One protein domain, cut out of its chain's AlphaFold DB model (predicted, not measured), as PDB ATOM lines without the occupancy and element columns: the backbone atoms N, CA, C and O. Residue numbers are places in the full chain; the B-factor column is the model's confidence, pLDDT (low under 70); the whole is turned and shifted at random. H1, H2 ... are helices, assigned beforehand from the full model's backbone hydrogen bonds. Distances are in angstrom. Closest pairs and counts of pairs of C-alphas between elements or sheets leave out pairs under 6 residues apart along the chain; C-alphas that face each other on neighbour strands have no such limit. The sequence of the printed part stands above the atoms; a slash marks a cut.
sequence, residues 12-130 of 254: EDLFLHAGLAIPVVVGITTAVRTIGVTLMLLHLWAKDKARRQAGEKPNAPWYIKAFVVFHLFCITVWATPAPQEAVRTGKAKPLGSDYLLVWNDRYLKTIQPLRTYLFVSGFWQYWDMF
ATOM      1  N   GLU A  12      -0.070  30.283 -59.696       48.06
ATOM      2  CA  GLU A  12       0.875  29.964 -60.771       48.06
ATOM      3  C   GLU A  12       0.295  30.132 -62.191       48.06
ATOM      4  O   GLU A  12       1.030  30.544 -63.091       48.06
ATOM      5  N   ASP A  13      -1.013  29.928 -62.392       54.69
ATOM      6  CA  ASP A  13      -1.678  30.101 -63.698       54.69
ATOM      7  C   ASP A  13      -1.664  31.568 -64.143       54.69
ATOM      8  O   ASP A  13      -1.510  31.884 -65.326       54.69
ATOM      9  N   LEU A  14      -1.723  32.483 -63.170       57.28
ATOM     10  CA  LEU A  14      -1.667  33.926 -63.397       57.28
ATOM     11  C   LEU A  14      -0.305  34.377 -63.959       57.28
ATOM     12  O   LEU A  14      -0.243  35.328 -64.736       57.28
ATOM     13  N   PHE A  15       0.783  33.686 -63.603       56.16
ATOM     14  CA  PHE A  15       2.125  33.991 -64.112       56.16
ATOM     15  C   PHE A  15       2.457  33.240 -65.404       56.16
ATOM     16  O   PHE A  15       3.178  33.777 -66.245       56.16
ATOM     17  N   LEU A  16       1.896  32.041 -65.599       55.44
ATOM     18  CA  LEU A  16       2.002  31.309 -66.864       55.44
ATOM     19  C   LEU A  16       1.316  32.063 -68.012       55.44
ATOM     20  O   LEU A  16       1.873  32.145 -69.106       55.44
ATOM     21  N   HIS A  17       0.161  32.690 -67.766       64.75
ATOM     22  CA  HIS A  17      -0.504  33.556 -68.754       64.75
ATOM     23  C   HIS A  17       0.265  34.852 -69.056       64.75
ATOM     24  O   HIS A  17       0.103  35.422 -70.131       64.75
ATOM     25  N   ALA A  18       1.148  35.289 -68.155       63.59
ATOM     26  CA  ALA A  18       2.029  36.438 -68.367       63.59
ATOM     27  C   ALA A  18       3.316  36.093 -69.150       63.59
ATOM     28  O   ALA A  18       4.192  36.945 -69.292       63.59
ATOM     29  N   GLY A  19       3.465  34.853 -69.638       58.06
ATOM     30  CA  GLY A  19       4.640  34.416 -70.402       58.06
ATOM     31  C   GLY A  19       5.917  34.279 -69.567       58.06
ATOM     32  O   GLY A  19       7.011  34.169 -70.124       58.06
ATOM     33  N   LEU A  20       5.810  34.285 -68.235       54.66
ATOM     34  CA  LEU A  20       6.954  34.079 -67.355       54.66
ATOM     35  C   LEU A  20       7.296  32.590 -67.296       54.66
ATOM     36  O   LEU A  20       6.452  31.747 -66.995       54.66
ATOM     37  N   ALA A  21       8.561  32.263 -67.556       61.84
ATOM     38  CA  ALA A  21       9.043  30.899 -67.423       61.84
ATOM     39  C   ALA A  21       8.846  30.405 -65.976       61.84
ATOM     40  O   ALA A  21       9.182  31.112 -65.024       61.84
ATOM     41  N   ILE A  22       8.369  29.166 -65.815       55.19
ATOM     42  CA  ILE A  22       8.114  28.496 -64.522       55.19
ATOM     43  C   ILE A  22       9.234  28.723 -63.475       55.19
ATOM     44  O   ILE A  22       8.911  29.044 -62.331       55.19
ATOM     45  N   PRO A  23      10.544  28.681 -63.813       49.62
ATOM     46  CA  PRO A  23      11.617  28.929 -62.842       49.62
ATOM     47  C   PRO A  23      11.599  30.336 -62.224       49.62
ATOM     48  O   PRO A  23      12.002  30.511 -61.072       49.62
ATOM     49  N   VAL A  24      11.121  31.340 -62.967       54.38
ATOM     50  CA  VAL A  24      11.006  32.732 -62.507       54.38
ATOM     51  C   VAL A  24       9.857  32.862 -61.506       54.38
ATOM     52  O   VAL A  24      10.011  33.506 -60.472       54.38
ATOM     53  N   VAL A  25       8.740  32.174 -61.756       53.03
ATOM     54  CA  VAL A  25       7.567  32.163 -60.869       53.03
ATOM     55  C   VAL A  25       7.902  31.532 -59.516       53.03
ATOM     56  O   VAL A  25       7.574  32.094 -58.468       53.03
ATOM     57  N   VAL A  26       8.630  30.409 -59.507       55.69
ATOM     58  CA  VAL A  26       9.030  29.762 -58.246       55.69
ATOM     59  C   VAL A  26      10.109  30.568 -57.504       55.69
ATOM     60  O   VAL A  26      10.088  30.661 -56.272       55.69
ATOM     61  N   GLY A  27      11.019  31.224 -58.232       57.97
ATOM     62  CA  GLY A  27      11.989  32.155 -57.647       57.97
ATOM     63  C   GLY A  27      11.316  33.344 -56.952       57.97
ATOM     64  O   GLY A  27      11.625  33.643 -55.796       57.97
ATOM     65  N   ILE A  28      10.335  33.965 -57.614       59.72
ATOM     66  CA  ILE A  28       9.565  35.091 -57.067       59.72
ATOM     67  C   ILE A  28       8.752  34.651 -55.847       59.72
ATOM     68  O   ILE A  28       8.819  35.308 -54.811       59.72
ATOM     69  N   THR A  29       8.031  33.527 -55.905       56.41
ATOM     70  CA  THR A  29       7.228  33.069 -54.754       56.41
ATOM     71  C   THR A  29       8.095  32.715 -53.544       56.41
ATOM     72  O   THR A  29       7.731  33.041 -52.412       56.41
ATOM     73  N   THR A  30       9.273  32.126 -53.756       53.91
ATOM     74  CA  THR A  30      10.222  31.818 -52.674       53.91
ATOM     75  C   THR A  30      10.827  33.086 -52.061       53.91
ATOM     76  O   THR A  30      10.907  33.206 -50.833       53.91
ATOM     77  N   ALA A  31      11.192  34.067 -52.892       60.69
ATOM     78  CA  ALA A  31      11.683  35.362 -52.429       60.69
ATOM     79  C   ALA A  31      10.600  36.128 -51.654       60.69
ATOM     80  O   ALA A  31      10.856  36.593 -50.546       60.69
ATOM     81  N   VAL A  32       9.368  36.175 -52.172       66.69
ATOM     82  CA  VAL A  32       8.217  36.817 -51.515       66.69
ATOM     83  C   VAL A  32       7.904  36.159 -50.172       66.69
ATOM     84  O   VAL A  32       7.643  36.864 -49.200       66.69
ATOM     85  N   ARG A  33       7.993  34.828 -50.062       61.66
ATOM     86  CA  ARG A  33       7.808  34.120 -48.781       61.66
ATOM     87  C   ARG A  33       8.908  34.459 -47.777       61.66
ATOM     88  O   ARG A  33       8.605  34.767 -46.629       61.66
ATOM     89  N   THR A  34      10.167  34.463 -48.207       63.38
ATOM     90  CA  THR A  34      11.311  34.775 -47.330       63.38
ATOM     91  C   THR A  34      11.288  36.234 -46.862       63.38
ATOM     92  O   THR A  34      11.471  36.516 -45.674       63.38
ATOM     93  N   ILE A  35      10.995  37.166 -47.775       73.38
ATOM     94  CA  ILE A  35      10.806  38.589 -47.468       73.38
ATOM     95  C   ILE A  35       9.597  38.763 -46.545       73.38
ATOM     96  O   ILE A  35       9.699  39.464 -45.544       73.38
ATOM     97  N   GLY A  36       8.488  38.072 -46.815       73.50
ATOM     98  CA  GLY A  36       7.283  38.101 -45.989       73.50
ATOM     99  C   GLY A  36       7.539  37.662 -44.547       73.50
ATOM    100  O   GLY A  36       7.150  38.367 -43.620       73.50
ATOM    101  N   VAL A  37       8.261  36.554 -44.338       70.88
ATOM    102  CA  VAL A  37       8.646  36.094 -42.989       70.88
ATOM    103  C   VAL A  37       9.579  37.100 -42.314       70.88
ATOM    104  O   VAL A  37       9.372  37.435 -41.150       70.88
ATOM    105  N   THR A  38      10.569  37.631 -43.033       73.50
ATOM    106  CA  THR A  38      11.521  38.608 -42.478       73.50
ATOM    107  C   THR A  38      10.817  39.903 -42.065       73.50
ATOM    108  O   THR A  38      11.016  40.389 -40.952       73.50
ATOM    109  N   LEU A  39       9.932  40.431 -42.916       77.12
ATOM    110  CA  LEU A  39       9.109  41.605 -42.622       77.12
ATOM    111  C   LEU A  39       8.136  41.340 -41.473       77.12
ATOM    112  O   LEU A  39       7.976  42.199 -40.610       77.12
ATOM    113  N   MET A  40       7.532  40.150 -41.407       79.50
ATOM    114  CA  MET A  40       6.683  39.751 -40.285       79.50
ATOM    115  C   MET A  40       7.476  39.734 -38.973       79.50
ATOM    116  O   MET A  40       7.017  40.288 -37.978       79.50
ATOM    117  N   LEU A  41       8.680  39.154 -38.959       77.56
ATOM    118  CA  LEU A  41       9.541  39.117 -37.772       77.56
ATOM    119  C   LEU A  41       9.992  40.521 -37.347       77.56
ATOM    120  O   LEU A  41       9.916  40.846 -36.161       77.56
ATOM    121  N   LEU A  42      10.394  41.371 -38.297       79.56
ATOM    122  CA  LEU A  42      10.743  42.773 -38.037       79.56
ATOM    123  C   LEU A  42       9.549  43.564 -37.496       79.56
ATOM    124  O   LEU A  42       9.696  44.314 -36.532       79.56
ATOM    125  N   HIS A  43       8.359  43.362 -38.064       81.81
ATOM    126  CA  HIS A  43       7.126  43.986 -37.594       81.81
ATOM    127  C   HIS A  43       6.776  43.540 -36.168       81.81
ATOM    128  O   HIS A  43       6.489  44.374 -35.308       81.81
ATOM    129  N   LEU A  44       6.850  42.236 -35.885       81.06
ATOM    130  CA  LEU A  44       6.614  41.691 -34.547       81.06
ATOM    131  C   LEU A  44       7.634  42.219 -33.531       81.06
ATOM    132  O   LEU A  44       7.258  42.531 -32.400       81.06
ATOM    133  N   TRP A  45       8.900  42.366 -33.929       83.19
ATOM    134  CA  TRP A  45       9.946  42.947 -33.090       83.19
ATOM    135  C   TRP A  45       9.705  44.433 -32.809       83.19
ATOM    136  O   TRP A  45       9.736  44.848 -31.649       83.19
ATOM    137  N   ALA A  46       9.401  45.227 -33.840       86.62
ATOM    138  CA  ALA A  46       9.095  46.649 -33.696       86.62
ATOM    139  C   ALA A  46       7.865  46.870 -32.802       86.62
ATOM    140  O   ALA A  46       7.888  47.721 -31.911       86.62
ATOM    141  N   LYS A  47       6.824  46.045 -32.972       85.00
ATOM    142  CA  LYS A  47       5.621  46.066 -32.134       85.00
ATOM    143  C   LYS A  47       5.926  45.703 -30.681       85.00
ATOM    144  O   LYS A  47       5.443  46.375 -29.778       85.00
ATOM    145  N   ASP A  48       6.748  44.681 -30.430       84.00
ATOM    146  CA  ASP A  48       7.164  44.325 -29.065       84.00
ATOM    147  C   ASP A  48       7.985  45.447 -28.413       84.00
ATOM    148  O   ASP A  48       7.773  45.766 -27.244       84.00
ATOM    149  N   LYS A  49       8.880  46.091 -29.176       86.44
ATOM    150  CA  LYS A  49       9.676  47.234 -28.710       86.44
ATOM    151  C   LYS A  49       8.789  48.424 -28.329       86.44
ATOM    152  O   LYS A  49       8.966  48.969 -27.244       86.44
ATOM    153  N   ALA A  50       7.819  48.780 -29.173       89.06
ATOM    154  CA  ALA A  50       6.871  49.861 -28.898       89.06
ATOM    155  C   ALA A  50       6.022  49.581 -27.644       89.06
ATOM    156  O   ALA A  50       5.865  50.451 -26.794       89.06
ATOM    157  N   ARG A  51       5.545  48.341 -27.469       87.81
ATOM    158  CA  ARG A  51       4.766  47.939 -26.282       87.81
ATOM    159  C   ARG A  51       5.579  48.024 -24.993       87.81
ATOM    160  O   ARG A  51       5.075  48.509 -23.986       87.81
ATOM    161  N   ARG A  52       6.860  47.640 -25.035       87.19
ATOM    162  CA  ARG A  52       7.775  47.822 -23.895       87.19
ATOM    163  C   ARG A  52       7.991  49.297 -23.558       87.19
ATOM    164  O   ARG A  52       8.023  49.636 -22.382       87.19
ATOM    165  N   GLN A  53       8.117  50.164 -24.566       91.94
ATOM    166  CA  GLN A  53       8.219  51.615 -24.355       91.94
ATOM    167  C   GLN A  53       6.938  52.202 -23.744       91.94
ATOM    168  O   GLN A  53       7.023  53.119 -22.936       91.94
ATOM    169  N   ALA A  54       5.773  51.635 -24.067       93.75
ATOM    170  CA  ALA A  54       4.484  52.001 -23.483       93.75
ATOM    171  C   ALA A  54       4.230  51.409 -22.076       93.75
ATOM    172  O   ALA A  54       3.154  51.602 -21.519       93.75
ATOM    173  N   GLY A  55       5.184  50.668 -21.498       94.44
ATOM    174  CA  GLY A  55       5.027  50.029 -20.184       94.44
ATOM    175  C   GLY A  55       4.108  48.800 -20.177       94.44
ATOM    176  O   GLY A  55       3.788  48.276 -19.108       94.44
ATOM    177  N   GLU A  56       3.692  48.301 -21.344       94.25
ATOM    178  CA  GLU A  56       2.886  47.087 -21.430       94.25
ATOM    179  C   GLU A  56       3.725  45.848 -21.094       94.25
ATOM    180  O   GLU A  56       4.850  45.664 -21.575       94.25
ATOM    181  N   LYS A  57       3.146  44.938 -20.303       88.62
ATOM    182  CA  LYS A  57       3.758  43.630 -20.055       88.62
ATOM    183  C   LYS A  57       3.781  42.821 -21.362       88.62
ATOM    184  O   LYS A  57       2.776  42.784 -22.075       88.62
ATOM    185  N   PRO A  58       4.893  42.142 -21.692       85.00
ATOM    186  CA  PRO A  58       4.958  41.317 -22.891       85.00
ATOM    187  C   PRO A  58       3.950  40.162 -22.811       85.00
ATOM    188  O   PRO A  58       3.839  39.499 -21.784       85.00
ATOM    189  N   ASN A  59       3.270  39.870 -23.926       86.50
ATOM    190  CA  ASN A  59       2.283  38.780 -24.003       86.50
ATOM    191  C   ASN A  59       2.890  37.386 -23.759       86.50
ATOM    192  O   ASN A  59       2.169  36.451 -23.433       86.50
ATOM    193  N   ALA A  60       4.197  37.232 -23.976       90.69
ATOM    194  CA  ALA A  60       4.921  35.996 -23.724       90.69
ATOM    195  C   ALA A  60       6.395  36.294 -23.405       90.69
ATOM    196  O   ALA A  60       6.966  37.232 -23.983       90.69
ATOM    197  N   PRO A  61       7.037  35.476 -22.556       90.75
ATOM    198  CA  PRO A  61       8.481  35.503 -22.370       90.75
ATOM    199  C   PRO A  61       9.247  35.304 -23.686       90.75
ATOM    200  O   PRO A  61       8.798  34.606 -24.597       90.75
ATOM    201  N   TRP A  62      10.438  35.898 -23.787       86.62
ATOM    202  CA  TRP A  62      11.238  35.883 -25.017       86.62
ATOM    203  C   TRP A  62      11.649  34.468 -25.460       86.62
ATOM    204  O   TRP A  62      11.694  34.203 -26.658       86.62
ATOM    205  N   TYR A  63      11.885  33.548 -24.518       90.06
ATOM    206  CA  TYR A  63      12.277  32.169 -24.823       90.06
ATOM    207  C   TYR A  63      11.149  31.377 -25.498       90.06
ATOM    208  O   TYR A  63      11.424  30.557 -26.367       90.06
ATOM    209  N   ILE A  64       9.879  31.664 -25.176       91.88
ATOM    210  CA  ILE A  64       8.731  31.059 -25.873       91.88
ATOM    211  C   ILE A  64       8.708  31.532 -27.325       91.88
ATOM    212  O   ILE A  64       8.536  30.732 -28.236       91.88
ATOM    213  N   LYS A  65       8.933  32.830 -27.560       88.50
ATOM    214  CA  LYS A  65       8.993  33.384 -28.920       88.50
ATOM    215  C   LYS A  65      10.141  32.763 -29.719       88.50
ATOM    216  O   LYS A  65       9.934  32.370 -30.862       88.50
ATOM    217  N   ALA A  66      11.320  32.634 -29.107       89.94
ATOM    218  CA  ALA A  66      12.469  31.974 -29.720       89.94
ATOM    219  C   ALA A  66      12.163  30.507 -30.060       89.94
ATOM    220  O   ALA A  66      12.441  30.073 -31.176       89.94
ATOM    221  N   PHE A  67      11.519  29.774 -29.145       93.12
ATOM    222  CA  PHE A  67      11.068  28.405 -29.388       93.12
ATOM    223  C   PHE A  67      10.074  28.317 -30.551       93.12
ATOM    224  O   PHE A  67      10.236  27.461 -31.411       93.12
ATOM    225  N   VAL A  68       9.084  29.214 -30.625       90.69
ATOM    226  CA  VAL A  68       8.119  29.249 -31.738       90.69
ATOM    227  C   VAL A  68       8.824  29.516 -33.066       90.69
ATOM    228  O   VAL A  68       8.558  28.819 -34.039       90.69
ATOM    229  N   VAL A  69       9.751  30.477 -33.123       90.38
ATOM    230  CA  VAL A  69      10.515  30.767 -34.349       90.38
ATOM    231  C   VAL A  69      11.382  29.577 -34.757       90.38
ATOM    232  O   VAL A  69      11.378  29.196 -35.926       90.38
ATOM    233  N   PHE A  70      12.078  28.956 -33.802       93.25
ATOM    234  CA  PHE A  70      12.839  27.730 -34.036       93.25
ATOM    235  C   PHE A  70      11.940  26.611 -34.570       93.25
ATOM    236  O   PHE A  70      12.247  26.013 -35.594       93.25
ATOM    237  N   HIS A  71      10.793  26.378 -33.934       92.12
ATOM    238  CA  HIS A  71       9.836  25.362 -34.352       92.12
ATOM    239  C   HIS A  71       9.318  25.617 -35.775       92.12
ATOM    240  O   HIS A  71       9.352  24.711 -36.605       92.12
ATOM    241  N   LEU A  72       8.910  26.855 -36.079       89.69
ATOM    242  CA  LEU A  72       8.474  27.265 -37.417       89.69
ATOM    243  C   LEU A  72       9.569  27.042 -38.464       89.69
ATOM    244  O   LEU A  72       9.288  26.562 -39.562       89.69
ATOM    245  N   PHE A  73      10.824  27.339 -38.125       91.75
ATOM    246  CA  PHE A  73      11.963  27.025 -38.982       91.75
ATOM    247  C   PHE A  73      12.092  25.513 -39.208       91.75
ATOM    248  O   PHE A  73      12.169  25.075 -40.356       91.75
ATOM    249  N   CYS A  74      12.039  24.708 -38.143       92.56
ATOM    250  CA  CYS A  74      12.155  23.254 -38.230       92.56
ATOM    251  C   CYS A  74      11.077  22.627 -39.121       92.56
ATOM    252  O   CYS A  74      11.403  21.840 -40.012       92.56
ATOM    253  N   ILE A  75       9.807  22.992 -38.910       89.12
ATOM    254  CA  ILE A  75       8.699  22.467 -39.720       89.12
ATOM    255  C   ILE A  75       8.786  22.960 -41.164       89.12
ATOM    256  O   ILE A  75       8.491  22.193 -42.070       89.12
ATOM    257  N   THR A  76       9.246  24.194 -41.403       87.81
ATOM    258  CA  THR A  76       9.401  24.726 -42.766       87.81
ATOM    259  C   THR A  76      10.458  23.935 -43.526       87.81
ATOM    260  O   THR A  76      10.196  23.458 -44.628       87.81
ATOM    261  N   VAL A  77      11.627  23.724 -42.911       91.25
ATOM    262  CA  VAL A  77      12.704  22.893 -43.469       91.25
ATOM    263  C   VAL A  77      12.207  21.481 -43.775       91.25
ATOM    264  O   VAL A  77      12.477  20.964 -44.861       91.25
ATOM    265  N   TRP A  78      11.458  20.868 -42.855       90.19
ATOM    266  CA  TRP A  78      10.945  19.506 -43.015       90.19
ATOM    267  C   TRP A  78       9.869  19.390 -44.100       90.19
ATOM    268  O   TRP A  78       9.938  18.484 -44.930       90.19
ATOM    269  N   ALA A  79       8.920  20.330 -44.122       86.94
ATOM    270  CA  ALA A  79       7.755  20.326 -45.003       86.94
ATOM    271  C   ALA A  79       8.059  20.765 -46.441       86.94
ATOM    272  O   ALA A  79       7.225  20.566 -47.324       86.94
ATOM    273  N   THR A  80       9.232  21.350 -46.711       88.06
ATOM    274  CA  THR A  80       9.650  21.588 -48.102       88.06
ATOM    275  C   THR A  80       9.646  20.276 -48.905       88.06
ATOM    276  O   THR A  80      10.081  19.238 -48.390       88.06
ATOM    277  N   PRO A  81       9.171  20.278 -50.162       86.50
ATOM    278  CA  PRO A  81       9.135  19.070 -50.977       86.50
ATOM    279  C   PRO A  81      10.550  18.545 -51.252       86.50
ATOM    280  O   PRO A  81      11.530  19.291 -51.216       86.50
ATOM    281  N   ALA A  82      10.668  17.244 -51.517       89.88
ATOM    282  CA  ALA A  82      11.912  16.705 -52.054       89.88
ATOM    283  C   ALA A  82      12.137  17.254 -53.479       89.88
ATOM    284  O   ALA A  82      11.160  17.450 -54.207       89.88
ATOM    285  N   PRO A  83      13.394  17.497 -53.898       92.06
ATOM    286  CA  PRO A  83      13.684  17.813 -55.294       92.06
ATOM    287  C   PRO A  83      13.263  16.648 -56.204       92.06
ATOM    288  O   PRO A  83      13.195  15.501 -55.756       92.06
ATOM    289  N   GLN A  84      13.014  16.930 -57.487       89.88
ATOM    290  CA  GLN A  84      12.700  15.890 -58.470       89.88
ATOM    291  C   GLN A  84      13.766  14.787 -58.458       89.88
ATOM    292  O   GLN A  84      14.959  15.082 -58.385       89.88
ATOM    293  N   GLU A  85      13.357  13.524 -58.586       91.00
ATOM    294  CA  GLU A  85      14.269  12.380 -58.437       91.00
ATOM    295  C   GLU A  85      15.452  12.438 -59.418       91.00
ATOM    296  O   GLU A  85      16.587  12.125 -59.055       91.00
ATOM    297  N   ALA A  86      15.228  12.922 -60.645       93.25
ATOM    298  CA  ALA A  86      16.297  13.128 -61.621       93.25
ATOM    299  C   ALA A  86      17.339  14.153 -61.139       93.25
ATOM    300  O   ALA A  86      18.537  13.924 -61.280       93.25
ATOM    301  N   VAL A  87      16.910  15.254 -60.520       94.88
ATOM    302  CA  VAL A  87      17.809  16.272 -59.956       94.88
ATOM    303  C   VAL A  87      18.492  15.751 -58.689       94.88
ATOM    304  O   VAL A  87      19.704  15.898 -58.525       94.88
ATOM    305  N   ARG A  88      17.739  15.074 -57.816       91.62
ATOM    306  CA  ARG A  88      18.233  14.493 -56.560       91.62
ATOM    307  C   ARG A  88      19.337  13.459 -56.786       91.62
ATOM    308  O   ARG A  88      20.327  13.449 -56.059       91.62
ATOM    309  N   THR A  89      19.182  12.617 -57.810       94.50
ATOM    310  CA  THR A  89      20.159  11.585 -58.205       94.50
ATOM    311  C   THR A  89      21.286  12.116 -59.095       94.50
ATOM    312  O   THR A  89      22.181  11.356 -59.459       94.50
ATOM    313  N   GLY A  90      21.267  13.404 -59.457       93.69
ATOM    314  CA  GLY A  90      22.262  14.018 -60.341       93.69
ATOM    315  C   GLY A  90      22.104  13.674 -61.828       93.69
ATOM    316  O   GLY A  90      22.973  14.024 -62.623       93.69
ATOM    317  N   LYS A  91      21.003  13.023 -62.225       95.50
ATOM    318  CA  LYS A  91      20.655  12.736 -63.629       95.50
ATOM    319  C   LYS A  91      20.194  13.979 -64.400       95.50
ATOM    320  O   LYS A  91      20.263  13.994 -65.623       95.50
ATOM    321  N   ALA A  92      19.729  15.010 -63.698       96.38
ATOM    322  CA  ALA A  92      19.363  16.308 -64.253       96.38
ATOM    323  C   ALA A  92      20.018  17.441 -63.452       96.38
ATOM    324  O   ALA A  92      20.277  17.306 -62.255       96.38
ATOM    325  N   LYS A  93      20.286  18.574 -64.109       96.50
ATOM    326  CA  LYS A  93      20.767  19.780 -63.424       96.50
ATOM    327  C   LYS A  93      19.587  20.472 -62.726       96.50
ATOM    328  O   LYS A  93      18.534  20.584 -63.349       96.50
ATOM    329  N   PRO A  94      19.748  20.948 -61.479       95.44
ATOM    330  CA  PRO A  94      18.719  21.745 -60.817       95.44
ATOM    331  C   PRO A  94      18.466  23.041 -61.596       95.44
ATOM    332  O   PRO A  94      19.413  23.664 -62.080       95.44
ATOM    333  N   LEU A  95      17.204  23.465 -61.695       95.38
ATOM    334  CA  LEU A  95      16.819  24.751 -62.279       95.38
ATOM    335  C   LEU A  95      15.989  25.570 -61.278       95.38
ATOM    336  O   LEU A  95      15.123  25.046 -60.581       95.38
ATOM    337  N   GLY A  96      16.254  26.877 -61.196       93.12
ATOM    338  CA  GLY A  96      15.498  27.800 -60.341       93.12
ATOM    339  C   GLY A  96      15.488  27.390 -58.862       93.12
ATOM    340  O   GLY A  96      16.529  27.344 -58.207       93.12
ATOM    341  N   SER A  97      14.304  27.092 -58.328       89.50
ATOM    342  CA  SER A  97      14.108  26.691 -56.929       89.50
ATOM    343  C   SER A  97      14.691  25.329 -56.570       89.50
ATOM    344  O   SER A  97      14.901  25.062 -55.386       89.50
ATOM    345  N   ASP A  98      14.989  24.475 -57.552       91.25
ATOM    346  CA  ASP A  98      15.567  23.155 -57.290       91.25
ATOM    347  C   ASP A  98      16.898  23.254 -56.547       91.25
ATOM    348  O   ASP A  98      17.212  22.385 -55.740       91.25
ATOM    349  N   TYR A  99      17.663  24.332 -56.750       93.50
ATOM    350  CA  TYR A  99      18.891  24.575 -55.991       93.50
ATOM    351  C   TYR A  99      18.630  24.657 -54.484       93.50
ATOM    352  O   TYR A  99      19.368  24.062 -53.699       93.50
ATOM    353  N   LEU A 100      17.560  25.347 -54.078       91.56
ATOM    354  CA  LEU A 100      17.172  25.461 -52.673       91.56
ATOM    355  C   LEU A 100      16.641  24.134 -52.135       91.56
ATOM    356  O   LEU A 100      16.977  23.766 -51.012       91.56
ATOM    357  N   LEU A 101      15.863  23.394 -52.933       92.75
ATOM    358  CA  LEU A 101      15.352  22.079 -52.539       92.75
ATOM    359  C   LEU A 101      16.484  21.065 -52.365       92.75
ATOM    360  O   LEU A 101      16.526  20.373 -51.353       92.75
ATOM    361  N   VAL A 102      17.442  21.021 -53.297       94.81
ATOM    362  CA  VAL A 102      18.637  20.166 -53.211       94.81
ATOM    363  C   VAL A 102      19.499  20.553 -52.014       94.81
ATOM    364  O   VAL A 102      19.959  19.673 -51.290       94.81
ATOM    365  N   TRP A 103      19.715  21.849 -51.776       94.38
ATOM    366  CA  TRP A 103      20.487  22.309 -50.622       94.38
ATOM    367  C   TRP A 103      19.793  21.951 -49.302       94.38
ATOM    368  O   TRP A 103      20.412  21.378 -48.406       94.38
ATOM    369  N   ASN A 104      18.494  22.211 -49.193       93.50
ATOM    370  CA  ASN A 104      17.721  21.875 -48.007       93.50
ATOM    371  C   ASN A 104      17.690  20.358 -47.741       93.50
ATOM    372  O   ASN A 104      17.921  19.931 -46.610       93.50
ATOM    373  N   ASP A 105      17.463  19.549 -48.780       92.69
ATOM    374  CA  ASP A 105      17.443  18.083 -48.700       92.69
ATOM    375  C   ASP A 105      18.806  17.511 -48.293       92.69
ATOM    376  O   ASP A 105      18.885  16.658 -47.411       92.69
ATOM    377  N   ARG A 106      19.895  18.041 -48.865       93.25
ATOM    378  CA  ARG A 106      21.258  17.567 -48.602       93.25
ATOM    379  C   ARG A 106      21.806  18.016 -47.253       93.25
ATOM    380  O   ARG A 106      22.491  17.229 -46.601       93.25
ATOM    381  N   TYR A 107      21.552  19.261 -46.856       92.62
ATOM    382  CA  TYR A 107      22.230  19.879 -45.715       92.62
ATOM    383  C   TYR A 107      21.319  20.119 -44.524       92.62
ATOM    384  O   TYR A 107      21.745  19.862 -43.412       92.62
ATOM    385  N   LEU A 108      20.089  20.605 -44.702       92.94
ATOM    386  CA  LEU A 108      19.255  20.966 -43.552       92.94
ATOM    387  C   LEU A 108      18.488  19.766 -42.994       92.94
ATOM    388  O   LEU A 108      18.538  19.512 -41.791       92.94
ATOM    389  N   LYS A 109      17.844  18.972 -43.858       89.94
ATOM    390  CA  LYS A 109      17.081  17.778 -43.448       89.94
ATOM    391  C   LYS A 109      17.954  16.658 -42.878       89.94
ATOM    392  O   LYS A 109      17.451  15.796 -42.160       89.94
ATOM    393  N   THR A 110      19.250  16.653 -43.184       89.88
ATOM    394  CA  THR A 110      20.202  15.628 -42.731       89.88
ATOM    395  C   THR A 110      20.833  15.942 -41.376       89.88
ATOM    396  O   THR A 110      21.353  15.024 -40.736       89.88
ATOM    397  N   ILE A 111      20.748  17.190 -40.896       92.00
ATOM    398  CA  ILE A 111      21.304  17.597 -39.600       92.00
ATOM    399  C   ILE A 111      20.603  16.841 -38.463       92.00
ATOM    400  O   ILE A 111      19.386  16.915 -38.282       92.00
ATOM    401  N   GLN A 112      21.401  16.130 -37.661       91.44
ATOM    402  CA  GLN A 112      20.928  15.261 -36.578       91.44
ATOM    403  C   GLN A 112      20.062  15.996 -35.535       91.44
ATOM    404  O   GLN A 112      18.955  15.528 -35.284       91.44
ATOM    405  N   PRO A 113      20.466  17.156 -34.974       92.00
ATOM    406  CA  PRO A 113      19.632  17.907 -34.029       92.00
ATOM    407  C   PRO A 113      18.216  18.206 -34.527       92.00
ATOM    408  O   PRO A 113      17.249  18.018 -33.788       92.00
ATOM    409  N   LEU A 114      18.086  18.635 -35.786       89.56
ATOM    410  CA  LEU A 114      16.794  18.955 -36.381       89.56
ATOM    411  C   LEU A 114      15.917  17.705 -36.481       89.56
ATOM    412  O   LEU A 114      14.751  17.731 -36.086       89.56
ATOM    413  N   ARG A 115      16.490  16.604 -36.982       91.38
ATOM    414  CA  ARG A 115      15.795  15.318 -37.082       91.38
ATOM    415  C   ARG A 115      15.339  14.852 -35.708       91.38
ATOM    416  O   ARG A 115      14.153  14.604 -35.527       91.38
ATOM    417  N   THR A 116      16.244  14.780 -34.736       93.25
ATOM    418  CA  THR A 116      15.919  14.340 -33.374       93.25
ATOM    419  C   THR A 116      14.784  15.165 -32.785       93.25
ATOM    420  O   THR A 116      13.818  14.590 -32.288       93.25
ATOM    421  N   TYR A 117      14.849  16.493 -32.910       93.50
ATOM    422  CA  TYR A 117      13.776  17.371 -32.460       93.50
ATOM    423  C   TYR A 117      12.432  17.007 -33.104       93.50
ATOM    424  O   TYR A 117      11.472  16.739 -32.384       93.50
ATOM    425  N   LEU A 118      12.362  16.936 -34.438       92.44
ATOM    426  CA  LEU A 118      11.122  16.662 -35.177       92.44
ATOM    427  C   LEU A 118      10.554  15.258 -34.919       92.44
ATOM    428  O   LEU A 118       9.341  15.101 -34.778       92.44
ATOM    429  N   PHE A 119      11.412  14.239 -34.828       87.62
ATOM    430  CA  PHE A 119      10.988  12.864 -34.554       87.62
ATOM    431  C   PHE A 119      10.449  12.710 -33.130       87.62
ATOM    432  O   PHE A 119       9.382  12.127 -32.952       87.62
ATOM    433  N   VAL A 120      11.141  13.266 -32.130       88.19
ATOM    434  CA  VAL A 120      10.716  13.189 -30.721       88.19
ATOM    435  C   VAL A 120       9.429  13.975 -30.486       88.19
ATOM    436  O   VAL A 120       8.552  13.527 -29.756       88.19
ATOM    437  N   SER A 121       9.291  15.133 -31.129       88.50
ATOM    438  CA  SER A 121       8.105  15.982 -30.991       88.50
ATOM    439  C   SER A 121       6.920  15.543 -31.865       88.50
ATOM    440  O   SER A 121       5.840  16.113 -31.748       88.50
ATOM    441  N   GLY A 122       7.088  14.527 -32.721       82.62
ATOM    442  CA  GLY A 122       6.013  13.984 -33.557       82.62
ATOM    443  C   GLY A 122       5.646  14.836 -34.777       82.62
ATOM    444  O   GLY A 122       4.729  14.470 -35.510       82.62
ATOM    445  N   PHE A 123       6.377  15.921 -35.048       81.81
ATOM    446  CA  PHE A 123       6.152  16.831 -36.184       81.81
ATOM    447  C   PHE A 123       6.810  16.361 -37.487       81.81
ATOM    448  O   PHE A 123       7.050  17.144 -38.400       81.81
ATOM    449  N   TRP A 124       7.086  15.063 -37.591       77.81
ATOM    450  CA  TRP A 124       7.536  14.434 -38.827       77.81
ATOM    451  C   TRP A 124       6.374  14.086 -39.774       77.81
ATOM    452  O   TRP A 124       6.630  13.510 -40.831       77.81
ATOM    453  N   GLN A 125       5.126  14.412 -39.401       71.75
ATOM    454  CA  GLN A 125       3.939  14.117 -40.205       71.75
ATOM    455  C   GLN A 125       4.070  14.723 -41.600       71.75
ATOM    456  O   GLN A 125       4.491  15.869 -41.774       71.75
ATOM    457  N   TYR A 126       3.723  13.920 -42.595       68.31
ATOM    458  CA  TYR A 126       3.785  14.311 -43.989       68.31
ATOM    459  C   TYR A 126       2.651  15.298 -44.317       68.31
ATOM    460  O   TYR A 126       1.628  15.367 -43.634       68.31
ATOM    461  N   TRP A 127       2.853  16.102 -45.367       69.25
ATOM    462  CA  TRP A 127       1.842  17.052 -45.851       69.25
ATOM    463  C   TRP A 127       0.537  16.357 -46.265       69.25
ATOM    464  O   TRP A 127      -0.520  16.968 -46.209       69.25
ATOM    465  N   ASP A 128       0.595  15.076 -46.627       65.94
ATOM    466  CA  ASP A 128      -0.562  14.242 -46.969       65.94
ATOM    467  C   ASP A 128      -1.644  14.186 -45.872       65.94
ATOM    468  O   ASP A 128      -2.820  14.029 -46.188       65.94
ATOM    469  N   MET A 129      -1.283  14.392 -44.601       68.88
ATOM    470  CA  MET A 129      -2.238  14.486 -43.494       68.88
ATOM    471  C   MET A 129      -3.049  15.786 -43.490       68.88
ATOM    472  O   MET A 129      -4.119  15.830 -42.884       68.88
ATOM    473  N   PHE A 130      -2.540  16.835 -44.136       71.88
ATOM    474  CA  PHE A 130      -3.150  18.169 -44.182       71.88
ATOM    475  C   PHE A 130      -3.502  18.611 -45.604       71.88
ATOM    476  O   PHE A 130      -4.059  19.694 -45.796       71.88
TER     477      PHE A 130
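What this domain is: This is residues 12 to 130 of the 254 residues of an uncharacterized protein of Fimbriimonas ginsengisoli Gsoil 348 (UniProt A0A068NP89). The model is a long, open U of two helices: H2 makes one arm, H3 runs back as the shorter arm with a gap between them, and residues 54 to 61 join the two. Past the end of H3 the short H4 makes a turn, H5 comes back near H2 and the end of H3, and H6 crosses H3 on the side away from H2; the short H1 sits by the beginning of H2. The printed part has 119 residues with six named helices, H1 to H6 in order, and no named strand: all helix. It is loose, with a radius of gyration of the C-alphas of 18.3 A and spans of 58 by 41 by 25 A.

Where its parts are: H1 is residues 13 to 16, its C-alpha 13 at (-1.678, 30.101, -63.698). H2, residues 22 to 53, is 46.3 A long, and H3, residues 62 to 79, 25.6 A. H4 is residues 85 to 88. H5, residues 98 to 108, is 14.4 A long. H6, residues 112 to 121, is 14.0 A long and ends at C-alpha 121 (8.105, 15.982, -30.991).

How they stand to each other: H1 and H2 are close but not clearly touching, C-alphas 15 and 25 being closest at 6.6 A. H2 and H3 are apart. H2 and H5 are near each other, with 5 pairs of C-alphas within 10 A. H3, with residues 74 to 75 alone, only just touches H6 over 3 pairs within 8 A, about perpendicular at 80 degrees; C-alphas 74 and 114 are closest, 6.6 A. H4 and H5 only just touch, also with 3 pairs; C-alphas 88 and 102 are closest, 6.6 A. In H2, H3, H5 and H6 every O i to N i+4 pair is within hydrogen-bond range; H1 and H4 are too short for one.

The domain as a whole: The farthest C-alphas, Gly 55 and Lys 91, are 59.4 A apart. The printed part has no cut and no long link. Residues 12 to 34 and 126 to 129 are under pLDDT 70.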